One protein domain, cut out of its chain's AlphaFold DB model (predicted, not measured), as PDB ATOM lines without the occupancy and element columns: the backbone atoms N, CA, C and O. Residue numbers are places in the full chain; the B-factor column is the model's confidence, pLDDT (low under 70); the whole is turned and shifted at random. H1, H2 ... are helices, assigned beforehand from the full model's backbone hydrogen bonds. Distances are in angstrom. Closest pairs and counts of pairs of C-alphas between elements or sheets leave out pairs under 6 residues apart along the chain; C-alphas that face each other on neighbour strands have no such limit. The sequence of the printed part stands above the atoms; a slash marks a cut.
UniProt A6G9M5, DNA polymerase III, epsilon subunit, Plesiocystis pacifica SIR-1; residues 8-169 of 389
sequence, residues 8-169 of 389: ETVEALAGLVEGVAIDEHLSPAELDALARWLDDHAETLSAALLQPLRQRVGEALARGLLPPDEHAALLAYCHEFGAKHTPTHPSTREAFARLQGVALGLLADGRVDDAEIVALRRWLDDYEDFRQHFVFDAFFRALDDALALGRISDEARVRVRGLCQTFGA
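This is residues 8 to 169 of the 389 residues of the protein "DNA polymerase III, epsilon subunit" of Plesiocystis pacifica SIR-1 (UniProt A6G9M5). Two groups of four helices stand side by side: H1 to H4 form an up-and-down bundle, each running against the one before, and H5 to H8 make a second group, with H1 and H5 packed together in the middle. The printed part has 162 residues with eight named helices, H1 to H8 in chain order, and no named strand: all helix. It is compact, with a radius of gyration of the C-alphas of 15.3 A, and spans 41 by 33 by 23 A.

H1, residues 8 to 20, and H2, residues 28 to 40, form a hairpin; their closest C-alphas, Val 20 and Glu 30, are 5.7 A apart. H2 and H3, residues 47 to 63, form another, closest at C-alphas Leu 31 and Val 57, 6.1 A. H4, residues 68 to 84, touches H1 with residues 78 to 82 alone, closest at C-alphas Gly 82 and Ala 14, 4.9 A. H5, residues 92 to 106, touches H1, the same way, closest at C-alphas Val 102 and Gly 19, 3.9 A. H6, residues 114 to 125, touches H7, residues 134 to 148, at a steep tilt of 51 degrees, closest at C-alphas Arg 121 and Leu 143, 6.2 A. H8, residues 154 to 167, forms a hairpin with H7, closest at C-alphas Ala 156 and Ala 146, 5.2 A. H8 touches H5 with residues 163 to 167 alone, closest at C-alphas Cys 164 and Ala 103, 4.6 A. Every O i to N i+4 pair is within hydrogen-bond range in H1, H2 and H4 to H8; in H3, 10 of 13 are.

H1 begins at C-alpha 8, (29.061, -24.453, -11.047). H3 is 23.5 A long and H4 24.2 A. H8 ends at C-alpha 167, (25.792, -29.149, -24.390).

The printed part has no cut and no long link. Mean pLDDT of the printed part is 82.7, and 67 in H8.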
ATOM      1  N   GLU A   8      29.390 -23.993  -9.692       80.00
ATOM      2  CA  GLU A   8      29.061 -24.453 -11.047       80.00
ATOM      3  C   GLU A   8      29.778 -23.589 -12.102       80.00
ATOM      4  O   GLU A   8      30.364 -24.109 -13.049       80.00
ATOM      5  N   THR A   9      29.844 -22.270 -11.891       83.19
ATOM      6  CA  THR A   9      30.594 -21.354 -12.768       83.19
ATOM      7  C   THR A   9      32.117 -21.580 -12.694       83.19
ATOM      8  O   THR A   9      32.815 -21.413 -13.696       83.19
ATOM      9  N   VAL A  10      32.660 -21.974 -11.533       88.75
ATOM     10  CA  VAL A  10      34.086 -22.345 -11.402       88.75
ATOM     11  C   VAL A  10      34.386 -23.641 -12.157       88.75
ATOM     12  O   VAL A  10      35.384 -23.694 -12.878       88.75
ATOM     13  N   GLU A  11      33.517 -24.647 -12.050       88.88
ATOM     14  CA  GLU A  11      33.638 -25.901 -12.804       88.88
ATOM     15  C   GLU A  11      33.528 -25.672 -14.312       88.88
ATOM     16  O   GLU A  11      34.327 -26.209 -15.075       88.88
ATOM     17  N   ALA A  12      32.610 -24.808 -14.752       86.69
ATOM     18  CA  ALA A  12      32.496 -24.432 -16.158       86.69
ATOM     19  C   ALA A  12      33.774 -23.756 -16.688       86.69
ATOM     20  O   ALA A  12      34.214 -24.066 -17.796       86.69
ATOM     21  N   LEU A  13      34.416 -22.883 -15.898       92.62
ATOM     22  CA  LEU A  13      35.714 -22.300 -16.260       92.62
ATOM     23  C   LEU A  13      36.814 -23.363 -16.335       92.62
ATOM     24  O   LEU A  13      37.601 -23.362 -17.279       92.62
ATOM     25  N   ALA A  14      36.893 -24.247 -15.338       92.56
ATOM     26  CA  ALA A  14      37.892 -25.310 -15.311       92.56
ATOM     27  C   ALA A  14      37.742 -26.234 -16.526       92.56
ATOM     28  O   ALA A  14      38.725 -26.486 -17.219       92.56
ATOM     29  N   GLY A  15      36.509 -26.629 -16.844       92.50
ATOM     30  CA  GLY A  15      36.196 -27.391 -18.043       92.50
ATOM     31  C   GLY A  15      36.564 -26.650 -19.325       92.50
ATOM     32  O   GLY A  15      37.162 -27.241 -20.212       92.50
ATOM     33  N   LEU A  16      36.273 -25.348 -19.431       92.69
ATOM     34  CA  LEU A  16      36.649 -24.551 -20.606       92.69
ATOM     35  C   LEU A  16      38.160 -24.543 -20.830       92.69
ATOM     36  O   LEU A  16      38.612 -24.739 -21.955       92.69
ATOM     37  N   VAL A  17      38.927 -24.329 -19.761       93.00
ATOM     38  CA  VAL A  17      40.394 -24.330 -19.799       93.00
ATOM     39  C   VAL A  17      40.943 -25.703 -20.193       93.00
ATOM     40  O   VAL A  17      41.899 -25.767 -20.960       93.00
ATOM     41  N   GLU A  18      40.336 -26.785 -19.703       93.50
ATOM     42  CA  GLU A  18      40.680 -28.151 -20.111       93.50
ATOM     43  C   GLU A  18      40.336 -28.401 -21.578       93.50
ATOM     44  O   GLU A  18      41.166 -28.930 -22.304       93.50
ATOM     45  N   GLY A  19      39.155 -27.969 -22.029       91.94
ATOM     46  CA  GLY A  19      38.678 -28.154 -23.396       91.94
ATOM     47  C   GLY A  19      39.572 -27.490 -24.439       91.94
ATOM     48  O   GLY A  19      39.913 -28.136 -25.417       91.94
ATOM     49  N   VAL A  20      40.008 -26.246 -24.209       90.75
ATOM     50  CA  VAL A  20      40.930 -25.545 -25.133       90.75
ATOM     51  C   VAL A  20      42.364 -26.083 -25.105       90.75
ATOM     52  O   VAL A  20      43.178 -25.737 -25.949       90.75
ATOM     53  N   ALA A  21      42.731 -26.840 -24.072       91.81
ATOM     54  CA  ALA A  21      44.071 -27.403 -23.914       91.81
ATOM     55  C   ALA A  21      44.105 -28.909 -24.215       91.81
ATOM     56  O   ALA A  21      45.153 -29.540 -24.065       91.81
ATOM     57  N   ILE A  22      42.964 -29.493 -24.591       91.06
ATOM     58  CA  ILE A  22      42.730 -30.935 -24.520       91.06
ATOM     59  C   ILE A  22      43.588 -31.722 -25.514       91.06
ATOM     60  O   ILE A  22      43.966 -32.860 -25.245       91.06
ATOM     61  N   ASP A  23      43.919 -31.112 -26.651       87.31
ATOM     62  CA  ASP A  23      44.719 -31.680 -27.735       87.31
ATOM     63  C   ASP A  23      46.201 -31.248 -27.682       87.31
ATOM     64  O   ASP A  23      46.984 -31.577 -28.577       87.31
ATOM     65  N   GLU A  24      46.602 -30.551 -26.612       89.00
ATOM     66  CA  GLU A  24      47.925 -29.951 -26.407       89.00
ATOM     67  C   GLU A  24      48.272 -28.806 -27.388       89.00
ATOM     68  O   GLU A  24      49.444 -28.416 -27.500       89.00
ATOM     69  N   HIS A  25      47.291 -28.225 -28.093       86.00
ATOM     70  CA  HIS A  25      47.535 -27.191 -29.097       86.00
ATOM     71  C   HIS A  25      46.623 -25.960 -28.992       86.00
ATOM     72  O   HIS A  25      45.657 -25.806 -29.717       86.00
ATOM     73  N   LEU A  26      47.049 -24.962 -28.209       88.00
ATOM     74  CA  LEU A  26      46.330 -23.683 -28.114       88.00
ATOM     75  C   LEU A  26      46.419 -22.846 -29.402       88.00
ATOM     76  O   LEU A  26      47.468 -22.270 -29.719       88.00
ATOM     77  N   SER A  27      45.295 -22.713 -30.094       86.62
ATOM     78  CA  SER A  27      45.081 -21.836 -31.239       86.62
ATOM     79  C   SER A  27      44.675 -20.411 -30.821       86.62
ATOM     80  O   SER A  27      44.144 -20.180 -29.729       86.62
ATOM     81  N   PRO A  28      44.848 -19.402 -31.697       85.31
ATOM     82  CA  PRO A  28      44.349 -18.055 -31.427       85.31
ATOM     83  C   PRO A  28      42.832 -17.991 -31.186       85.31
ATOM     84  O   PRO A  28      42.383 -17.162 -30.402       85.31
ATOM     85  N   ALA A  29      42.045 -18.859 -31.835       84.31
ATOM     86  CA  ALA A  29      40.589 -18.890 -31.675       84.31
ATOM     87  C   ALA A  29      40.174 -19.391 -30.283       84.31
ATOM     88  O   ALA A  29      39.266 -18.829 -29.668       84.31
ATOM     89  N   GLU A  30      40.886 -20.389 -29.760       89.38
ATOM     90  CA  GLU A  30      40.739 -20.893 -28.393       89.38
ATOM     91  C   GLU A  30      41.092 -19.850 -27.343       89.38
ATOM     92  O   GLU A  30      40.326 -19.622 -26.405       89.38
ATOM     93  N   LEU A  31      42.207 -19.148 -27.537       89.62
ATOM     94  CA  LEU A  31      42.606 -18.057 -26.652       89.62
ATOM     95  C   LEU A  31      41.587 -16.909 -26.671       89.62
ATOM     96  O   LEU A  31      41.252 -16.379 -25.613       89.62
ATOM     97  N   ASP A  32      41.046 -16.558 -27.840       86.00
ATOM     98  CA  ASP A  32      39.987 -15.549 -27.976       86.00
ATOM     99  C   ASP A  32      38.674 -15.991 -27.313       86.00
ATOM    100  O   ASP A  32      37.960 -15.173 -26.726       86.00
ATOM    101  N   ALA A  33      38.304 -17.271 -27.413       83.75
ATOM    102  CA  ALA A  33      37.123 -17.808 -26.739       83.75
ATOM    103  C   ALA A  33      37.287 -17.784 -25.216       83.75
ATOM    104  O   ALA A  33      36.394 -17.306 -24.514       83.75
ATOM    105  N   LEU A  34      38.449 -18.211 -24.719       89.25
ATOM    106  CA  LEU A  34      38.774 -18.169 -23.301       89.25
ATOM    107  C   LEU A  34      38.796 -16.728 -22.775       89.25
ATOM    108  O   LEU A  34      38.201 -16.448 -21.739       89.25
ATOM    109  N   ALA A  35      39.406 -15.790 -23.504       88.50
ATOM    110  CA  ALA A  35      39.415 -14.372 -23.138       88.50
ATOM    111  C   ALA A  35      37.998 -13.792 -23.027       88.50
ATOM    112  O   ALA A  35      37.679 -13.152 -22.026       88.50
ATOM    113  N   ARG A  36      37.137 -14.056 -24.021       85.94
ATOM    114  CA  ARG A  36      35.736 -13.609 -24.008       85.94
ATOM    115  C   ARG A  36      34.974 -14.174 -22.818       85.94
ATOM    116  O   ARG A  36      34.307 -13.421 -22.119       85.94
ATOM    117  N   TRP A  37      35.127 -15.467 -22.545       89.38
ATOM    118  CA  TRP A  37      34.461 -16.092 -21.408       89.38
ATOM    119  C   TRP A  37      34.895 -15.456 -20.079       89.38
ATOM    120  O   TRP A  37      34.052 -15.147 -19.238       89.38
ATOM    121  N   LEU A  38      36.198 -15.204 -19.895       89.31
ATOM    122  CA  LEU A  38      36.727 -14.545 -18.693       89.31
ATOM    123  C   LEU A  38      36.180 -13.123 -18.518       89.31
ATOM    124  O   LEU A  38      35.960 -12.690 -17.383       89.31
ATOM    125  N   ASP A  39      35.979 -12.401 -19.619       86.69
ATOM    126  CA  ASP A  39      35.403 -11.058 -19.615       86.69
ATOM    127  C   ASP A  39      33.907 -11.088 -19.262       86.69
ATOM    128  O   ASP A  39      33.479 -10.322 -18.396       86.69
ATOM    129  N   ASP A  40      33.142 -12.013 -19.848       83.50
ATOM    130  CA  ASP A  40      31.702 -12.178 -19.606       83.50
ATOM    131  C   ASP A  40      31.381 -12.554 -18.147       83.50
ATOM    132  O   ASP A  40      30.308 -12.231 -17.636       83.50
ATOM    133  N   HIS A  41      32.325 -13.189 -17.444       85.50
ATOM    134  CA  HIS A  41      32.153 -13.656 -16.062       85.50
ATOM    135  C   HIS A  41      32.939 -12.827 -15.033       85.50
ATOM    136  O   HIS A  41      33.047 -13.222 -13.866       85.50
ATOM    137  N   ALA A  42      33.465 -11.661 -15.425       85.12
ATOM    138  CA  ALA A  42      34.278 -10.801 -14.562       85.12
ATOM    139  C   ALA A  42      33.533 -10.267 -13.322       85.12
ATOM    140  O   ALA A  42      34.173  -9.934 -12.322       85.12
ATOM    141  N   GLU A  43      32.201 -10.179 -13.382       80.94
ATOM    142  CA  GLU A  43      31.352  -9.758 -12.257       80.94
ATOM    143  C   GLU A  43      30.947 -10.926 -11.342       80.94
ATOM    144  O   GLU A  43      30.685 -10.720 -10.156       80.94
ATOM    145  N   THR A  44      30.928 -12.149 -11.881       77.94
ATOM    146  CA  THR A  44      30.463 -13.363 -11.190       77.94
ATOM    147  C   THR A  44      31.591 -14.046 -10.419       77.94
ATOM    148  O   THR A  44      31.398 -14.503  -9.291       77.94
ATOM    149  N   LEU A  45      32.791 -14.105 -11.004       83.62
ATOM    150  CA  LEU A  45      33.942 -14.788 -10.420       83.62
ATOM    151  C   LEU A  45      34.925 -13.817  -9.762       83.62
ATOM    152  O   LEU A  45      35.108 -12.669 -10.160       83.62
ATOM    153  N   SER A  46      35.620 -14.300  -8.731       86.31
ATOM    154  CA  SER A  46      36.600 -13.484  -8.014       86.31
ATOM    155  C   SER A  46      37.781 -13.099  -8.910       86.31
ATOM    156  O   SER A  46      38.367 -13.958  -9.572       86.31
ATOM    157  N   ALA A  47      38.236 -11.847  -8.817       84.81
ATOM    158  CA  ALA A  47      39.420 -11.373  -9.536       84.81
ATOM    159  C   ALA A  47      40.683 -12.215  -9.260       84.81
ATOM    160  O   ALA A  47      41.515 -12.362 -10.147       84.81
ATOM    161  N   ALA A  48      40.812 -12.805  -8.065       86.25
ATOM    162  CA  ALA A  48      41.936 -13.679  -7.715       86.25
ATOM    163  C   ALA A  48      42.003 -14.961  -8.566       86.25
ATOM    164  O   ALA A  48      43.095 -15.462  -8.819       86.25
ATOM    165  N   LEU A  49      40.849 -15.469  -9.012       87.00
ATOM    166  CA  LEU A  49      40.748 -16.627  -9.903       87.00
ATOM    167  C   LEU A  49      41.017 -16.217 -11.359       87.00
ATOM    168  O   LEU A  49      41.790 -16.868 -12.055       87.00
ATOM    169  N   LEU A  50      40.410 -15.110 -11.797       87.19
ATOM    170  CA  LEU A  50      40.420 -14.692 -13.200       87.19
ATOM    171  C   LEU A  50      41.713 -13.992 -13.633       87.19
ATOM    172  O   LEU A  50      42.209 -14.252 -14.727       87.19
ATOM    173  N   GLN A  51      42.262 -13.082 -12.817       88.88
ATOM    174  CA  GLN A  51      43.357 -12.198 -13.244       88.88
ATOM    175  C   GLN A  51      44.607 -12.936 -13.742       88.88
ATOM    176  O   GLN A  51      45.119 -12.539 -14.789       88.88
ATOM    177  N   PRO A  52      45.106 -13.996 -13.071       92.19
ATOM    178  CA  PRO A  52      46.315 -14.678 -13.525       92.19
ATOM    179  C   PRO A  52      46.152 -15.349 -14.894       92.19
ATOM    180  O   PRO A  52      47.099 -15.353 -15.684       92.19
ATOM    181  N   LEU A  53      44.968 -15.903 -15.175       90.50
ATOM    182  CA  LEU A  53      44.656 -16.518 -16.463       90.50
ATOM    183  C   LEU A  53      44.420 -15.437 -17.529       90.50
ATOM    184  O   LEU A  53      45.037 -15.478 -18.590       90.50
ATOM    185  N   ARG A  54      43.632 -14.403 -17.205       90.75
ATOM    186  CA  ARG A  54      43.340 -13.267 -18.092       90.75
ATOM    187  C   ARG A  54      44.602 -12.540 -18.552       90.75
ATOM    188  O   ARG A  54      44.704 -12.181 -19.720       90.75
ATOM    189  N   GLN A  55      45.573 -12.346 -17.657       91.00
ATOM    190  CA  GLN A  55      46.851 -11.731 -18.008       91.00
ATOM    191  C   GLN A  55      47.603 -12.564 -19.053       91.00
ATOM    192  O   GLN A  55      48.006 -12.029 -20.082       91.00
ATOM    193  N   ARG A  56      47.762 -13.871 -18.814       92.31
ATOM    194  CA  ARG A  56      48.504 -14.765 -19.716       92.31
ATOM    195  C   ARG A  56      47.843 -14.879 -21.087       92.31
ATOM    196  O   ARG A  56      48.524 -14.765 -22.102       92.31
ATOM    197  N   VAL A  57      46.521 -15.050 -21.115       90.44
ATOM    198  CA  VAL A  57      45.742 -15.123 -22.360       90.44
ATOM    199  C   VAL A  57      45.824 -13.798 -23.125       90.44
ATOM    200  O   VAL A  57      46.086 -13.796 -24.325       90.44
ATOM    201  N   GLY A  58      45.686 -12.656 -22.441       88.25
ATOM    202  CA  GLY A  58      45.798 -11.337 -23.069       88.25
ATOM    203  C   GLY A  58      47.190 -11.051 -23.648       88.25
ATOM    204  O   GLY A  58      47.300 -10.503 -24.745       88.25
ATOM    205  N   GLU A  59      48.257 -11.453 -22.951       88.69
ATOM    206  CA  GLU A  59      49.634 -11.355 -23.455       88.69
ATOM    207  C   GLU A  59      49.849 -12.234 -24.697       88.69
ATOM    208  O   GLU A  59      50.481 -11.788 -25.660       88.69
ATOM    209  N   ALA A  60      49.285 -13.445 -24.706       87.75
ATOM    210  CA  ALA A  60      49.343 -14.352 -25.846       87.75
ATOM    211  C   ALA A  60      48.623 -13.791 -27.079       87.75
ATOM    212  O   ALA A  60      49.206 -13.731 -28.164       87.75
ATOM    213  N   LEU A  61      47.397 -13.288 -26.903       86.62
ATOM    214  CA  LEU A  61      46.610 -12.675 -27.975       86.62
ATOM    215  C   LEU A  61      47.276 -11.421 -28.548       86.62
ATOM    216  O   LEU A  61      47.319 -11.241 -29.763       86.62
ATOM    217  N   ALA A  62      47.865 -10.575 -27.695       86.44
ATOM    218  CA  ALA A  62      48.566  -9.369 -28.138       86.44
ATOM    219  C   ALA A  62      49.799  -9.673 -29.011       86.44
ATOM    220  O   ALA A  62      50.180  -8.853 -29.850       86.44
ATOM    221  N   ARG A  63      50.432 -10.837 -28.816       81.56
ATOM    222  CA  ARG A  63      51.600 -11.293 -29.591       81.56
ATOM    223  C   ARG A  63      51.217 -12.064 -30.857       81.56
ATOM    224  O   ARG A  63      52.001 -12.090 -31.805       81.56
ATOM    225  N   GLY A  64      50.031 -12.672 -30.891       75.88
ATOM    226  CA  GLY A  64      49.518 -13.461 -32.011       75.88
ATOM    227  C   GLY A  64      50.132 -14.861 -32.098       75.88
ATOM    228  O   GLY A  64      49.429 -15.847 -31.909       75.88
ATOM    229  N   LEU A  65      51.438 -14.963 -32.375       72.56
ATOM    230  CA  LEU A  65      52.172 -16.236 -32.393       72.56
ATOM    231  C   LEU A  65      53.121 -16.314 -31.194       72.56
ATOM    232  O   LEU A  65      54.109 -15.580 -31.128       72.56
ATOM    233  N   LEU A  66      52.824 -17.217 -30.258       77.94
ATOM    234  CA  LEU A  66      53.681 -17.488 -29.105       77.94
ATOM    235  C   LEU A  66      54.933 -18.289 -29.516       77.94
ATOM    236  O   LEU A  66      54.820 -19.250 -30.282       77.94
ATOM    237  N   PRO A  67      56.127 -17.955 -28.990       85.31
ATOM    238  CA  PRO A  67      57.284 -18.846 -29.033       85.31
ATOM    239  C   PRO A  67      56.965 -20.217 -28.407       85.31
ATOM    240  O   PRO A  67      56.184 -20.263 -27.454       85.31
ATOM    241  N   PRO A  68      57.604 -21.319 -28.851       85.81
ATOM    242  CA  PRO A  68      57.323 -22.665 -28.336       85.81
ATOM    243  C   PRO A  68      57.407 -22.791 -26.808       85.81
ATOM    244  O   PRO A  68      56.552 -23.424 -26.200       85.81
ATOM    245  N   ASP A  69      58.391 -22.139 -26.183       86.56
ATOM    246  CA  ASP A  69      58.571 -22.177 -24.726       86.56
ATOM    247  C   ASP A  69      57.438 -21.450 -23.977       86.56
ATOM    248  O   ASP A  69      57.022 -21.878 -22.903       86.56
ATOM    249  N   GLU A  70      56.914 -20.358 -24.545       86.25
ATOM    250  CA  GLU A  70      55.796 -19.604 -23.959       86.25
ATOM    251  C   GLU A  70      54.461 -20.323 -24.167       86.25
ATOM    252  O   GLU A  70      53.630 -20.343 -23.260       86.25
ATOM    253  N   HIS A  71      54.271 -20.948 -25.335       87.75
ATOM    254  CA  HIS A  71      53.116 -21.803 -25.611       87.75
ATOM    255  C   HIS A  71      53.067 -22.979 -24.628       87.75
ATOM    256  O   HIS A  71      52.060 -23.157 -23.948       87.75
ATOM    257  N   ALA A  72      54.189 -23.681 -24.441       88.44
ATOM    258  CA  ALA A  72      54.301 -24.763 -23.465       88.44
ATOM    259  C   ALA A  72      54.039 -24.291 -22.023       88.44
ATOM    260  O   ALA A  72      53.401 -25.000 -21.245       88.44
ATOM    261  N   ALA A  73      54.495 -23.089 -21.654       89.44
ATOM    262  CA  ALA A  73      54.238 -22.521 -20.331       89.44
ATOM    263  C   ALA A  73      52.755 -22.176 -20.107       89.44
ATOM    264  O   ALA A  73      52.239 -22.374 -19.006       89.44
ATOM    265  N   LEU A  74      52.066 -21.663 -21.132       89.94
ATOM    266  CA  LEU A  74      50.631 -21.388 -21.070       89.94
ATOM    267  C   LEU A  74      49.821 -22.683 -20.982       89.94
ATOM    268  O   LEU A  74      48.936 -22.791 -20.139       89.94
ATOM    269  N   LEU A  75      50.178 -23.680 -21.789       90.56
ATOM    270  CA  LEU A  75      49.551 -24.996 -21.781       90.56
ATOM    271  C   LEU A  75      49.702 -25.689 -20.419       90.56
ATOM    272  O   LEU A  75      48.722 -26.143 -19.836       90.56
ATOM    273  N   ALA A  76      50.911 -25.671 -19.845       91.88
ATOM    274  CA  ALA A  76      51.159 -26.192 -18.501       91.88
ATOM    275  C   ALA A  76      50.312 -25.483 -17.431       91.88
ATOM    276  O   ALA A  76      49.826 -26.123 -16.500       91.88
ATOM    277  N   TYR A  77      50.103 -24.170 -17.574       93.25
ATOM    278  CA  TYR A  77      49.232 -23.414 -16.679       93.25
ATOM    279  C   TYR A  77      47.760 -23.827 -16.815       93.25
ATOM    280  O   TYR A  77      47.075 -23.931 -15.799       93.25
ATOM    281  N   CYS A  78      47.267 -24.080 -18.033       91.81
ATOM    282  CA  CYS A  78      45.907 -24.581 -18.256       91.81
ATOM    283  C   CYS A  78      45.686 -25.936 -17.566       91.81
ATOM    284  O   CYS A  78      44.725 -26.090 -16.813       91.81
ATOM    285  N   HIS A  79      46.628 -26.870 -17.729       90.38
ATOM    286  CA  HIS A  79      46.590 -28.178 -17.065       90.38
ATOM    287  C   HIS A  79      46.605 -28.062 -15.535       90.38
ATOM    288  O   HIS A  79      45.794 -28.689 -14.851       90.38
ATOM    289  N   GLU A  80      47.488 -27.225 -14.978       91.88
ATOM    290  CA  GLU A  80      47.537 -26.977 -13.530       91.88
ATOM    291  C   GLU A  80      46.231 -26.348 -13.023       91.88
ATOM    292  O   GLU A  80      45.742 -26.694 -11.944       91.88
ATOM    293  N   PHE A  81      45.647 -25.435 -13.803       91.44
ATOM    294  CA  PHE A  81      44.384 -24.794 -13.470       91.44
ATOM    295  C   PHE A  81      43.238 -25.807 -13.413       91.44
ATOM    296  O   PHE A  81      42.529 -25.821 -12.408       91.44
ATOM    297  N   GLY A  82      43.077 -26.657 -14.432       87.25
ATOM    298  CA  GLY A  82      42.060 -27.713 -14.446       87.25
ATOM    299  C   GLY A  82      42.197 -28.629 -13.230       87.25
ATOM    300  O   GLY A  82      41.311 -28.665 -12.375       87.25
ATOM    301  N   ALA A  83      43.373 -29.242 -13.066       86.88
ATOM    302  CA  ALA A  83      43.647 -30.194 -11.989       86.88
ATOM    303  C   ALA A  83      43.422 -29.615 -10.582       86.88
ATOM    304  O   ALA A  83      42.900 -30.291  -9.695       86.88
ATOM    305  N   LYS A  84      43.796 -28.349 -10.355       88.25
ATOM    306  CA  LYS A  84      43.618 -27.679  -9.059       88.25
ATOM    307  C   LYS A  84      42.148 -27.494  -8.679       88.25
ATOM    308  O   LYS A  84      41.838 -27.439  -7.488       88.25
ATOM    309  N   HIS A  85      41.275 -27.352  -9.670       85.69
ATOM    310  CA  HIS A  85      39.848 -27.125  -9.472       85.69
ATOM    311  C   HIS A  85      39.026 -28.382  -9.761       85.69
ATOM    312  O   HIS A  85      37.816 -28.279  -9.850       85.69
ATOM    313  N   THR A  86      39.636 -29.559  -9.923       80.38
ATOM    314  CA  THR A  86      38.888 -30.819 -10.020       80.38
ATOM    315  C   THR A  86      38.441 -31.266  -8.627       80.38
ATOM    316  O   THR A  86      39.291 -31.544  -7.772       80.38
ATOM    317  N   PRO A  87      37.129 -31.354  -8.350       77.75
ATOM    318  CA  PRO A  87      36.639 -31.885  -7.088       77.75
ATOM    319  C   PRO A  87      36.912 -33.391  -7.013       77.75
ATOM    320  O   PRO A  87      36.820 -34.114  -7.998       77.75
ATOM    321  N   THR A  88      37.227 -33.891  -5.817       78.81
ATOM    322  CA  THR A  88      37.504 -35.327  -5.599       78.81
ATOM    323  C   THR A  88      36.256 -36.197  -5.767       78.81
ATOM    324  O   THR A  88      36.369 -37.362  -6.131       78.81
ATOM    325  N   HIS A  89      35.078 -35.630  -5.494       82.19
ATOM    326  CA  HIS A  89      33.772 -36.261  -5.659       82.19
ATOM    327  C   HIS A  89      32.765 -35.208  -6.147       82.19
ATOM    328  O   HIS A  89      32.061 -34.627  -5.316       82.19
ATOM    329  N   PRO A  90      32.733 -34.899  -7.457       83.44
ATOM    330  CA  PRO A  90      31.784 -33.929  -7.992       83.44
ATOM    331  C   PRO A  90      30.340 -34.393  -7.774       83.44
ATOM    332  O   PRO A  90      30.013 -35.573  -7.892       83.44
ATOM    333  N   SER A  91      29.446 -33.449  -7.507       79.62
ATOM    334  CA  SER A  91      28.012 -33.638  -7.709       79.62
ATOM    335  C   SER A  91      27.685 -33.723  -9.204       79.62
ATOM    336  O   SER A  91      28.446 -33.263 -10.054       79.62
ATOM    337  N   THR A  92      26.503 -34.239  -9.550       68.88
ATOM    338  CA  THR A  92      26.028 -34.279 -10.947       68.88
ATOM    339  C   THR A  92      26.035 -32.902 -11.613       68.88
ATOM    340  O   THR A  92      26.307 -32.809 -12.805       68.88
ATOM    341  N   ARG A  93      25.756 -31.829 -10.860       72.00
ATOM    342  CA  ARG A  93      25.762 -30.460 -11.393       72.00
ATOM    343  C   ARG A  93      27.169 -29.963 -11.691       72.00
ATOM    344  O   ARG A  93      27.383 -29.408 -12.758       72.00
ATOM    345  N   GLU A  94      28.115 -30.208 -10.787       80.44
ATOM    346  CA  GLU A  94      29.527 -29.850 -10.973       80.44
ATOM    347  C   GLU A  94      30.142 -30.619 -12.150       80.44
ATOM    348  O   GLU A  94      30.734 -30.012 -13.038       80.44
ATOM    349  N   ALA A  95      29.916 -31.937 -12.220       79.44
ATOM    350  CA  ALA A  95      30.376 -32.763 -13.335       79.44
ATOM    351  C   ALA A  95      29.783 -32.298 -14.674       79.44
ATOM    352  O   ALA A  95      30.500 -32.183 -15.668       79.44
ATOM    353  N   PHE A  96      28.481 -31.992 -14.702       77.12
ATOM    354  CA  PHE A  96      27.833 -31.468 -15.900       77.12
ATOM    355  C   PHE A  96      28.408 -30.105 -16.290       77.12
ATOM    356  O   PHE A  96      28.850 -29.965 -17.425       77.12
ATOM    357  N   ALA A  97      28.483 -29.139 -15.369       79.25
ATOM    358  CA  ALA A  97      29.045 -27.813 -15.632       79.25
ATOM    359  C   ALA A  97      30.466 -27.897 -16.209       79.25
ATOM    360  O   ALA A  97      30.796 -27.191 -17.165       79.25
ATOM    361  N   ARG A  98      31.284 -28.825 -15.703       91.38
ATOM    362  CA  ARG A  98      32.621 -29.070 -16.241       91.38
ATOM    363  C   ARG A  98      32.599 -29.658 -17.653       91.38
ATOM    364  O   ARG A  98      33.304 -29.149 -18.518       91.38
ATOM    365  N   LEU A  99      31.755 -30.660 -17.918       88.06
ATOM    366  CA  LEU A  99      31.559 -31.206 -19.269       88.06
ATOM    367  C   LEU A  99      31.077 -30.124 -20.254       88.06
ATOM    368  O   LEU A  99      31.543 -30.092 -21.392       88.06
ATOM    369  N   GLN A 100      30.196 -29.213 -19.824       84.00
ATOM    370  CA  GLN A 100      29.784 -28.063 -20.638       84.00
ATOM    371  C   GLN A 100      30.980 -27.162 -20.961       84.00
ATOM    372  O   GLN A 100      31.168 -26.783 -22.114       84.00
ATOM    373  N   GLY A 101      31.821 -26.866 -19.967       88.06
ATOM    374  CA  GLY A 101      33.071 -26.140 -20.171       88.06
ATOM    375  C   GLY A 101      33.970 -26.817 -21.210       88.06
ATOM    376  O   GLY A 101      34.369 -26.179 -22.180       88.06
ATOM    377  N   VAL A 102      34.232 -28.119 -21.065       93.62
ATOM    378  CA  VAL A 102      35.081 -28.876 -22.004       93.62
ATOM    379  C   VAL A 102      34.520 -28.826 -23.421       93.62
ATOM    380  O   VAL A 102      35.240 -28.506 -24.367       93.62
ATOM    381  N   ALA A 103      33.220 -29.071 -23.568       85.81
ATOM    382  CA  ALA A 103      32.527 -28.982 -24.846       85.81
ATOM    383  C   ALA A 103      32.587 -27.571 -25.462       85.81
ATOM    384  O   ALA A 103      32.638 -27.448 -26.686       85.81
ATOM    385  N   LEU A 104      32.593 -26.514 -24.640       84.81
ATOM    386  CA  LEU A 104      32.790 -25.139 -25.102       84.81
ATOM    387  C   LEU A 104      34.209 -24.909 -25.618       84.81
ATOM    388  O   LEU A 104      34.374 -24.273 -26.657       84.81
ATOM    389  N   GLY A 105      35.210 -25.413 -24.891       89.38
ATOM    390  CA  GLY A 105      36.621 -25.275 -25.247       89.38
ATOM    391  C   GLY A 105      36.934 -25.937 -26.580       89.38
ATOM    392  O   GLY A 105      37.435 -25.270 -27.476       89.38
ATOM    393  N   LEU A 106      36.473 -27.177 -26.748       89.94
ATOM    394  CA  LEU A 106      36.532 -27.925 -28.007       89.94
ATOM    395  C   LEU A 106      35.900 -27.185 -29.193       89.94
ATOM    396  O   LEU A 106      36.280 -27.372 -30.333       89.94
ATOM    397  N   LEU A 107      34.878 -26.359 -28.958       83.88
ATOM    398  CA  LEU A 107      34.197 -25.627 -30.030       83.88
ATOM    399  C   LEU A 107      34.776 -24.249 -30.311       83.88
ATOM    400  O   LEU A 107      34.230 -23.528 -31.156       83.88
ATOM    401  N   ALA A 108      35.823 -23.842 -29.604       84.69
ATOM    402  CA  ALA A 108      36.298 -22.473 -29.660       84.69
ATOM    403  C   ALA A 108      36.764 -22.055 -31.064       84.69
ATOM    404  O   ALA A 108      36.554 -20.904 -31.462       84.69
ATOM    405  N   ASP A 109      37.318 -22.989 -31.840       80.31
ATOM    406  CA  ASP A 109      37.729 -22.779 -33.231       80.31
ATOM    407  C   ASP A 109      36.633 -23.156 -34.266       80.31
ATOM    408  O   ASP A 109      36.785 -22.956 -35.479       80.31
ATOM    409  N   GLY A 110      35.491 -23.661 -33.782       72.50
ATOM    410  CA  GLY A 110      34.340 -24.098 -34.571       72.50
ATOM    411  C   GLY A 110      34.485 -25.480 -35.221       72.50
ATOM    412  O   GLY A 110      33.636 -25.854 -36.046       72.50
ATOM    413  N   ARG A 111      35.531 -26.236 -34.893       79.25
ATOM    414  CA  ARG A 111      35.784 -27.600 -35.362       79.25
ATOM    415  C   ARG A 111      35.857 -28.552 -34.166       79.25
ATOM    416  O   ARG A 111      35.734 -28.129 -33.037       79.25
ATOM    417  N   VAL A 112      35.820 -29.848 -34.466       83.81
ATOM    418  CA  VAL A 112      36.160 -30.922 -33.526       83.81
ATOM    419  C   VAL A 112      36.891 -31.965 -34.361       83.81
ATOM    420  O   VAL A 112      36.295 -32.535 -35.288       83.81
ATOM    421  N   ASP A 113      38.177 -32.145 -34.110       87.38
ATOM    422  CA  ASP A 113      39.067 -33.003 -34.876       87.38
ATOM    423  C   ASP A 113      39.338 -34.363 -34.206       87.38
ATOM    424  O   ASP A 113      38.729 -34.742 -33.204       87.38
ATOM    425  N   ASP A 114      40.195 -35.171 -34.833       91.00
ATOM    426  CA  ASP A 114      40.485 -36.527 -34.359       91.00
ATOM    427  C   ASP A 114      41.288 -36.542 -33.056       91.00
ATOM    428  O   ASP A 114      41.099 -37.449 -32.242       91.00
ATOM    429  N   ALA A 115      42.192 -35.576 -32.869       89.06
ATOM    430  CA  ALA A 115      42.994 -35.466 -31.660       89.06
ATOM    431  C   ALA A 115      42.096 -35.076 -30.484       89.06
ATOM    432  O   ALA A 115      42.129 -35.740 -29.446       89.06
ATOM    433  N   GLU A 116      41.212 -34.107 -30.702       92.06
ATOM    434  CA  GLU A 116      40.197 -33.670 -29.750       92.06
ATOM    435  C   GLU A 116      39.224 -34.790 -29.359       92.06
ATOM    436  O   GLU A 116      38.945 -34.986 -28.180       92.06
ATOM    437  N   ILE A 117      38.745 -35.595 -30.314       90.31
ATOM    438  CA  ILE A 117      37.857 -36.742 -30.038       90.31
ATOM    439  C   ILE A 117      38.549 -37.792 -29.166       90.31
ATOM    440  O   ILE A 117      37.960 -38.310 -28.212       90.31
ATOM    441  N   VAL A 118      39.802 -38.125 -29.488       91.94
ATOM    442  CA  VAL A 118      40.582 -39.090 -28.704       91.94
ATOM    443  C   VAL A 118      40.848 -38.549 -27.301       91.94
ATOM    444  O   VAL A 118      40.749 -39.301 -26.328       91.94
ATOM    445  N   ALA A 119      41.176 -37.265 -27.187       91.31
ATOM    446  CA  ALA A 119      41.456 -36.629 -25.912       91.31
ATOM    447  C   ALA A 119      40.192 -36.489 -25.048       91.31
ATOM    448  O   ALA A 119      40.228 -36.841 -23.872       91.31
ATOM    449  N   LEU A 120      39.048 -36.125 -25.637       93.69
ATOM    450  CA  LEU A 120      37.752 -36.085 -24.956       93.69
ATOM    451  C   LEU A 120      37.341 -37.460 -24.426       93.69
ATOM    452  O   LEU A 120      36.838 -37.563 -23.309       93.69
ATOM    453  N   ARG A 121      37.580 -38.538 -25.188       94.06
ATOM    454  CA  ARG A 121      37.305 -39.888 -24.683       94.06
ATOM    455  C   ARG A 121      38.145 -40.203 -23.450       94.06
ATOM    456  O   ARG A 121      37.593 -40.754 -22.507       94.06
ATOM    457  N   ARG A 122      39.437 -39.854 -23.450       92.94
ATOM    458  CA  ARG A 122      40.311 -40.048 -22.279       92.94
ATOM    459  C   ARG A 122      39.858 -39.208 -21.094       92.94
ATOM    460  O   ARG A 122      39.839 -39.710 -19.984       92.94
ATOM    461  N   TRP A 123      39.458 -37.962 -21.337       94.00
ATOM    462  CA  TRP A 123      38.914 -37.092 -20.296       94.00
ATOM    463  C   TRP A 123      37.661 -37.708 -19.653       94.00
ATOM    464  O   TRP A 123      37.527 -37.704 -18.436       94.00
ATOM    465  N   LEU A 124      36.777 -38.320 -20.449       92.81
ATOM    466  CA  LEU A 124      35.580 -38.994 -19.937       92.81
ATOM    467  C   LEU A 124      35.866 -40.268 -19.130       92.81
ATOM    468  O   LEU A 124      34.998 -40.654 -18.356       92.81
ATOM    469  N   ASP A 125      37.040 -40.903 -19.250       92.62
ATOM    470  CA  ASP A 125      37.385 -42.067 -18.409       92.62
ATOM    471  C   ASP A 125      37.369 -41.707 -16.911       92.62
ATOM    472  O   ASP A 125      36.962 -42.521 -16.082       92.62
ATOM    473  N   ASP A 126      37.723 -40.465 -16.561       90.44
ATOM    474  CA  ASP A 126      37.667 -39.961 -15.181       90.44
ATOM    475  C   ASP A 126      36.222 -39.700 -14.698       90.44
ATOM    476  O   ASP A 126      35.987 -39.474 -13.509       90.44
ATOM    477  N   TYR A 127      35.242 -39.773 -15.605       90.62
ATOM    478  CA  TYR A 127      33.810 -39.577 -15.359       90.62
ATOM    479  C   TYR A 127      32.984 -40.835 -15.668       90.62
ATOM    480  O   TYR A 127      31.776 -40.738 -15.892       90.62
ATOM    481  N   GLU A 128      33.593 -42.025 -15.663       90.00
ATOM    482  CA  GLU A 128      32.888 -43.294 -15.923       90.00
ATOM    483  C   GLU A 128      31.712 -43.508 -14.951       90.00
ATOM    484  O   GLU A 128      30.639 -43.954 -15.355       90.00
ATOM    485  N   ASP A 129      31.862 -43.077 -13.695       86.88
ATOM    486  CA  ASP A 129      30.804 -43.103 -12.675       86.88
ATOM    487  C   ASP A 129      29.600 -42.206 -13.012       86.88
ATOM    488  O   ASP A 129      28.598 -42.268 -12.311       86.88
ATOM    489  N   PHE A 130      29.675 -41.357 -14.042       76.19
ATOM    490  CA  PHE A 130      28.564 -40.533 -14.527       76.19
ATOM    491  C   PHE A 130      27.904 -41.105 -15.780       76.19
ATOM    492  O   PHE A 130      26.937 -40.522 -16.270       76.19
ATOM    493  N   ARG A 131      28.365 -42.250 -16.292       77.81
ATOM    494  CA  ARG A 131      27.856 -42.865 -17.523       77.81
ATOM    495  C   ARG A 131      26.367 -43.201 -17.480       77.81
ATOM    496  O   ARG A 131      25.745 -43.259 -18.530       77.81
ATOM    497  N   GLN A 132      25.765 -43.377 -16.302       60.06
ATOM    498  CA  GLN A 132      24.309 -43.536 -16.177       60.06
ATOM    499  C   GLN A 132      23.512 -42.253 -16.470       60.06
ATOM    500  O   GLN A 132      22.298 -42.314 -16.649       60.06
ATOM    501  N   HIS A 133      24.155 -41.083 -16.496       57.97
ATOM    502  CA  HIS A 133      23.495 -39.823 -16.823       57.97
ATOM    503  C   HIS A 133      23.451 -39.623 -18.337       57.97
ATOM    504  O   HIS A 133      24.486 -39.657 -18.996       57.97
ATOM    505  N   PHE A 134      22.263 -39.334 -18.877       46.97
ATOM    506  CA  PHE A 134      22.004 -39.273 -20.322       46.97
ATOM    507  C   PHE A 134      23.017 -38.444 -21.125       46.97
ATOM    508  O   PHE A 134      23.476 -38.886 -22.173       46.97
ATOM    509  N   VAL A 135      23.398 -37.256 -20.641       56.59
ATOM    510  CA  VAL A 135      24.364 -36.401 -21.352       56.59
ATOM    511  C   VAL A 135      25.719 -37.101 -21.457       56.59
ATOM    512  O   VAL A 135      26.285 -37.180 -22.544       56.59
ATOM    513  N   PHE A 136      26.218 -37.647 -20.346       74.06
ATOM    514  CA  PHE A 136      27.473 -38.392 -20.327       74.06
ATOM    515  C   PHE A 136      27.371 -39.644 -21.201       74.06
ATOM    516  O   PHE A 136      28.241 -39.861 -22.039       74.06
ATOM    517  N   ASP A 137      26.287 -40.416 -21.088       69.44
ATOM    518  CA  ASP A 137      26.022 -41.588 -21.931       69.44
ATOM    519  C   ASP A 137      26.024 -41.244 -23.429       69.44
ATOM    520  O   ASP A 137      26.625 -41.958 -24.231       69.44
ATOM    521  N   ALA A 138      25.424 -40.117 -23.826       55.31
ATOM    522  CA  ALA A 138      25.412 -39.664 -25.214       55.31
ATOM    523  C   ALA A 138      26.830 -39.388 -25.740       55.31
ATOM    524  O   ALA A 138      27.158 -39.807 -26.856       55.31
ATOM    525  N   PHE A 139      27.678 -38.739 -24.937       79.06
ATOM    526  CA  PHE A 139      29.092 -38.550 -25.265       79.06
ATOM    527  C   PHE A 139      29.852 -39.883 -25.302       79.06
ATOM    528  O   PHE A 139      30.517 -40.156 -26.301       79.06
ATOM    529  N   PHE A 140      29.710 -40.745 -24.288       82.88
ATOM    530  CA  PHE A 140      30.349 -42.066 -24.254       82.88
ATOM    531  C   PHE A 140      29.996 -42.901 -25.485       82.88
ATOM    532  O   PHE A 140      30.893 -43.385 -26.167       82.88
ATOM    533  N   ARG A 141      28.709 -43.018 -25.829       69.56
ATOM    534  CA  ARG A 141      28.256 -43.766 -27.012       69.56
ATOM    535  C   ARG A 141      28.820 -43.181 -28.299       69.56
ATOM    536  O   ARG A 141      29.339 -43.924 -29.125       69.56
ATOM    537  N   ALA A 142      28.743 -41.861 -28.473       69.94
ATOM    538  CA  ALA A 142      29.244 -41.217 -29.684       69.94
ATOM    539  C   ALA A 142      30.755 -41.413 -29.870       69.94
ATOM    540  O   ALA A 142      31.206 -41.598 -31.000       69.94
ATOM    541  N   LEU A 143      31.524 -41.388 -28.781       87.56
ATOM    542  CA  LEU A 143      32.974 -41.563 -28.808       87.56
ATOM    543  C   LEU A 143      33.379 -43.034 -28.945       87.56
ATOM    544  O   LEU A 143      34.274 -43.337 -29.732       87.56
ATOM    545  N   ASP A 144      32.703 -43.952 -28.253       84.94
ATOM    546  CA  ASP A 144      32.928 -45.392 -28.399       84.94
ATOM    547  C   ASP A 144      32.633 -45.834 -29.845       84.94
ATOM    548  O   ASP A 144      33.452 -46.521 -30.459       84.94
ATOM    549  N   ASP A 145      31.535 -45.347 -30.438       71.62
ATOM    550  CA  ASP A 145      31.208 -45.556 -31.854       71.62
ATOM    551  C   ASP A 145      32.284 -44.966 -32.785       71.62
ATOM    552  O   ASP A 145      32.691 -45.607 -33.760       71.62
ATOM    553  N   ALA A 146      32.761 -43.748 -32.495       77.94
ATOM    554  CA  ALA A 146      33.782 -43.065 -33.292       77.94
ATOM    555  C   ALA A 146      35.120 -43.821 -33.311       77.94
ATOM    556  O   ALA A 146      35.810 -43.848 -34.334       77.94
ATOM    557  N   LEU A 147      35.484 -44.435 -32.183       86.00
ATOM    558  CA  LEU A 147      36.779 -45.080 -31.974       86.00
ATOM    559  C   LEU A 147      36.768 -46.579 -32.312       86.00
ATOM    560  O   LEU A 147      37.824 -47.136 -32.627       86.00
ATOM    561  N   ALA A 148      35.599 -47.228 -32.339       77.25
ATOM    562  CA  ALA A 148      35.455 -48.667 -32.589       77.25
ATOM    563  C   ALA A 148      36.064 -49.147 -33.922       77.25
ATOM    564  O   ALA A 148      36.547 -50.276 -34.018       77.25
ATOM    565  N   LEU A 149      36.058 -48.306 -34.960       71.19
ATOM    566  CA  LEU A 149      36.518 -48.673 -36.308       71.19
ATOM    567  C   LEU A 149      38.012 -48.397 -36.551       71.19
ATOM    568  O   LEU A 149      38.501 -48.606 -37.664       71.19
ATOM    569  N   GLY A 150      38.745 -47.902 -35.545       73.50
ATOM    570  CA  GLY A 150      40.170 -47.553 -35.651       73.50
ATOM    571  C   GLY A 150      40.477 -46.382 -36.598       73.50
ATOM    572  O   GLY A 150      41.643 -46.042 -36.802       73.50
ATOM    573  N   ARG A 151      39.444 -45.769 -37.191       83.12
ATOM    574  CA  ARG A 151      39.475 -44.524 -37.966       83.12
ATOM    575  C   ARG A 151      38.196 -43.749 -37.682       83.12
ATOM    576  O   ARG A 151      37.108 -44.289 -37.874       83.12
ATOM    577  N   ILE A 152      38.339 -42.488 -37.299       86.69
ATOM    578  CA  ILE A 152      37.207 -41.604 -37.026       86.69
ATOM    579  C   ILE A 152      36.616 -41.147 -38.368       86.69
ATOM    580  O   ILE A 152      37.328 -40.642 -39.244       86.69
ATOM    581  N   SER A 153      35.317 -41.378 -38.565       81.62
ATOM    582  CA  SER A 153      34.593 -40.983 -39.778       81.62
ATOM    583  C   SER A 153      34.110 -39.531 -39.704       81.62
ATOM    584  O   SER A 153      33.950 -38.971 -38.621       81.62
ATOM    585  N   ASP A 154      33.810 -38.919 -40.854       75.31
ATOM    586  CA  ASP A 154      33.232 -37.565 -40.883       75.31
ATOM    587  C   ASP A 154      31.878 -37.500 -40.163       75.31
ATOM    588  O   ASP A 154      31.581 -36.519 -39.484       75.31
ATOM    589  N   GLU A 155      31.077 -38.564 -40.249       67.50
ATOM    590  CA  GLU A 155      29.813 -38.675 -39.514       67.50
ATOM    591  C   GLU A 155      30.031 -38.692 -37.997       67.50
ATOM    592  O   GLU A 155      29.261 -38.073 -37.262       67.50
ATOM    593  N   ALA A 156      31.088 -39.358 -37.523       69.19
ATOM    594  CA  ALA A 156      31.451 -39.374 -36.112       69.19
ATOM    595  C   ALA A 156      31.899 -37.984 -35.628       69.19
ATOM    596  O   ALA A 156      31.399 -37.514 -34.608       69.19
ATOM    597  N   ARG A 157      32.735 -37.272 -36.403       78.94
ATOM    598  CA  ARG A 157      33.129 -35.879 -36.097       78.94
ATOM    599  C   ARG A 157      31.923 -34.953 -36.014       78.94
ATOM    600  O   ARG A 157      31.787 -34.180 -35.071       78.94
ATOM    601  N   VAL A 158      31.012 -35.053 -36.985       68.06
ATOM    602  CA  VAL A 158      29.773 -34.261 -37.001       68.06
ATOM    603  C   VAL A 158      28.905 -34.569 -35.782       68.06
ATOM    604  O   VAL A 158      28.321 -33.645 -35.218       68.06
ATOM    605  N   ARG A 159      28.835 -35.834 -35.357       63.09
ATOM    606  CA  ARG A 159      28.069 -36.257 -34.181       63.09
ATOM    607  C   ARG A 159      28.647 -35.696 -32.885       63.09
ATOM    608  O   ARG A 159      27.903 -35.067 -32.141       63.09
ATOM    609  N   VAL A 160      29.949 -35.869 -32.643       71.81
ATOM    610  CA  VAL A 160      30.617 -35.346 -31.436       71.81
ATOM    611  C   VAL A 160      30.536 -33.822 -31.406       71.81
ATOM    612  O   VAL A 160      30.094 -33.258 -30.410       71.81
ATOM    613  N   ARG A 161      30.820 -33.145 -32.528       77.06
ATOM    614  CA  ARG A 161      30.628 -31.693 -32.645       77.06
ATOM    615  C   ARG A 161      29.187 -31.279 -32.348       77.06
ATOM    616  O   ARG A 161      28.970 -30.270 -31.690       77.06
ATOM    617  N   GLY A 162      28.202 -32.039 -32.828       54.84
ATOM    618  CA  GLY A 162      26.785 -31.793 -32.555       54.84
ATOM    619  C   GLY A 162      26.449 -31.883 -31.065       54.84
ATOM    620  O   GLY A 162      25.723 -31.028 -30.557       54.84
ATOM    621  N   LEU A 163      27.019 -32.856 -30.350       60.84
ATOM    622  CA  LEU A 163      26.904 -32.953 -28.893       60.84
ATOM    623  C   LEU A 163      27.572 -31.760 -28.208       60.84
ATOM    624  O   LEU A 163      26.926 -31.103 -27.394       60.84
ATOM    625  N   CYS A 164      28.800 -31.398 -28.593       72.56
ATOM    626  CA  CYS A 164      29.460 -30.214 -28.042       72.56
ATOM    627  C   CYS A 164      28.636 -28.942 -28.287       72.56
ATOM    628  O   CYS A 164      28.530 -28.097 -27.408       72.56
ATOM    629  N   GLN A 165      27.994 -28.807 -29.452       65.75
ATOM    630  CA  GLN A 165      27.171 -27.633 -29.776       65.75
ATOM    631  C   GLN A 165      25.898 -27.585 -28.937       65.75
ATOM    632  O   GLN A 165      25.414 -26.508 -28.601       65.75
ATOM    633  N   THR A 166      25.361 -28.759 -28.621       55.41
ATOM    634  CA  THR A 166      24.136 -28.908 -27.837       55.41
ATOM    635  C   THR A 166      24.398 -28.651 -26.355       55.41
ATOM    636  O   THR A 166      23.585 -28.001 -25.704       55.41
ATOM    637  N   PHE A 167      25.532 -29.121 -25.830       60.59
ATOM    638  CA  PHE A 167      25.792 -29.149 -24.390       60.59
ATOM    639  C   PHE A 167      26.872 -28.163 -23.922       60.59
ATOM    640  O   PHE A 167      26.880 -27.807 -22.750       60.59
ATOM    641  N   GLY A 168      27.746 -27.685 -24.809       53.06
ATOM    642  CA  GLY A 168      28.879 -26.820 -24.468       53.06
ATOM    643  C   GLY A 168      28.567 -25.331 -24.362       53.06
ATOM    644  O   GLY A 168      29.311 -24.585 -23.745       53.06
ATOM    645  N   ALA A 169      27.458 -24.846 -24.914       49.12
ATOM    646  CA  ALA A 169      27.097 -23.443 -24.738       49.12
ATOM    647  C   ALA A 169      26.335 -23.247 -23.412       49.12
ATOM    648  O   ALA A 169      25.247 -23.818 -23.273       49.12
TER     649      ALA A 169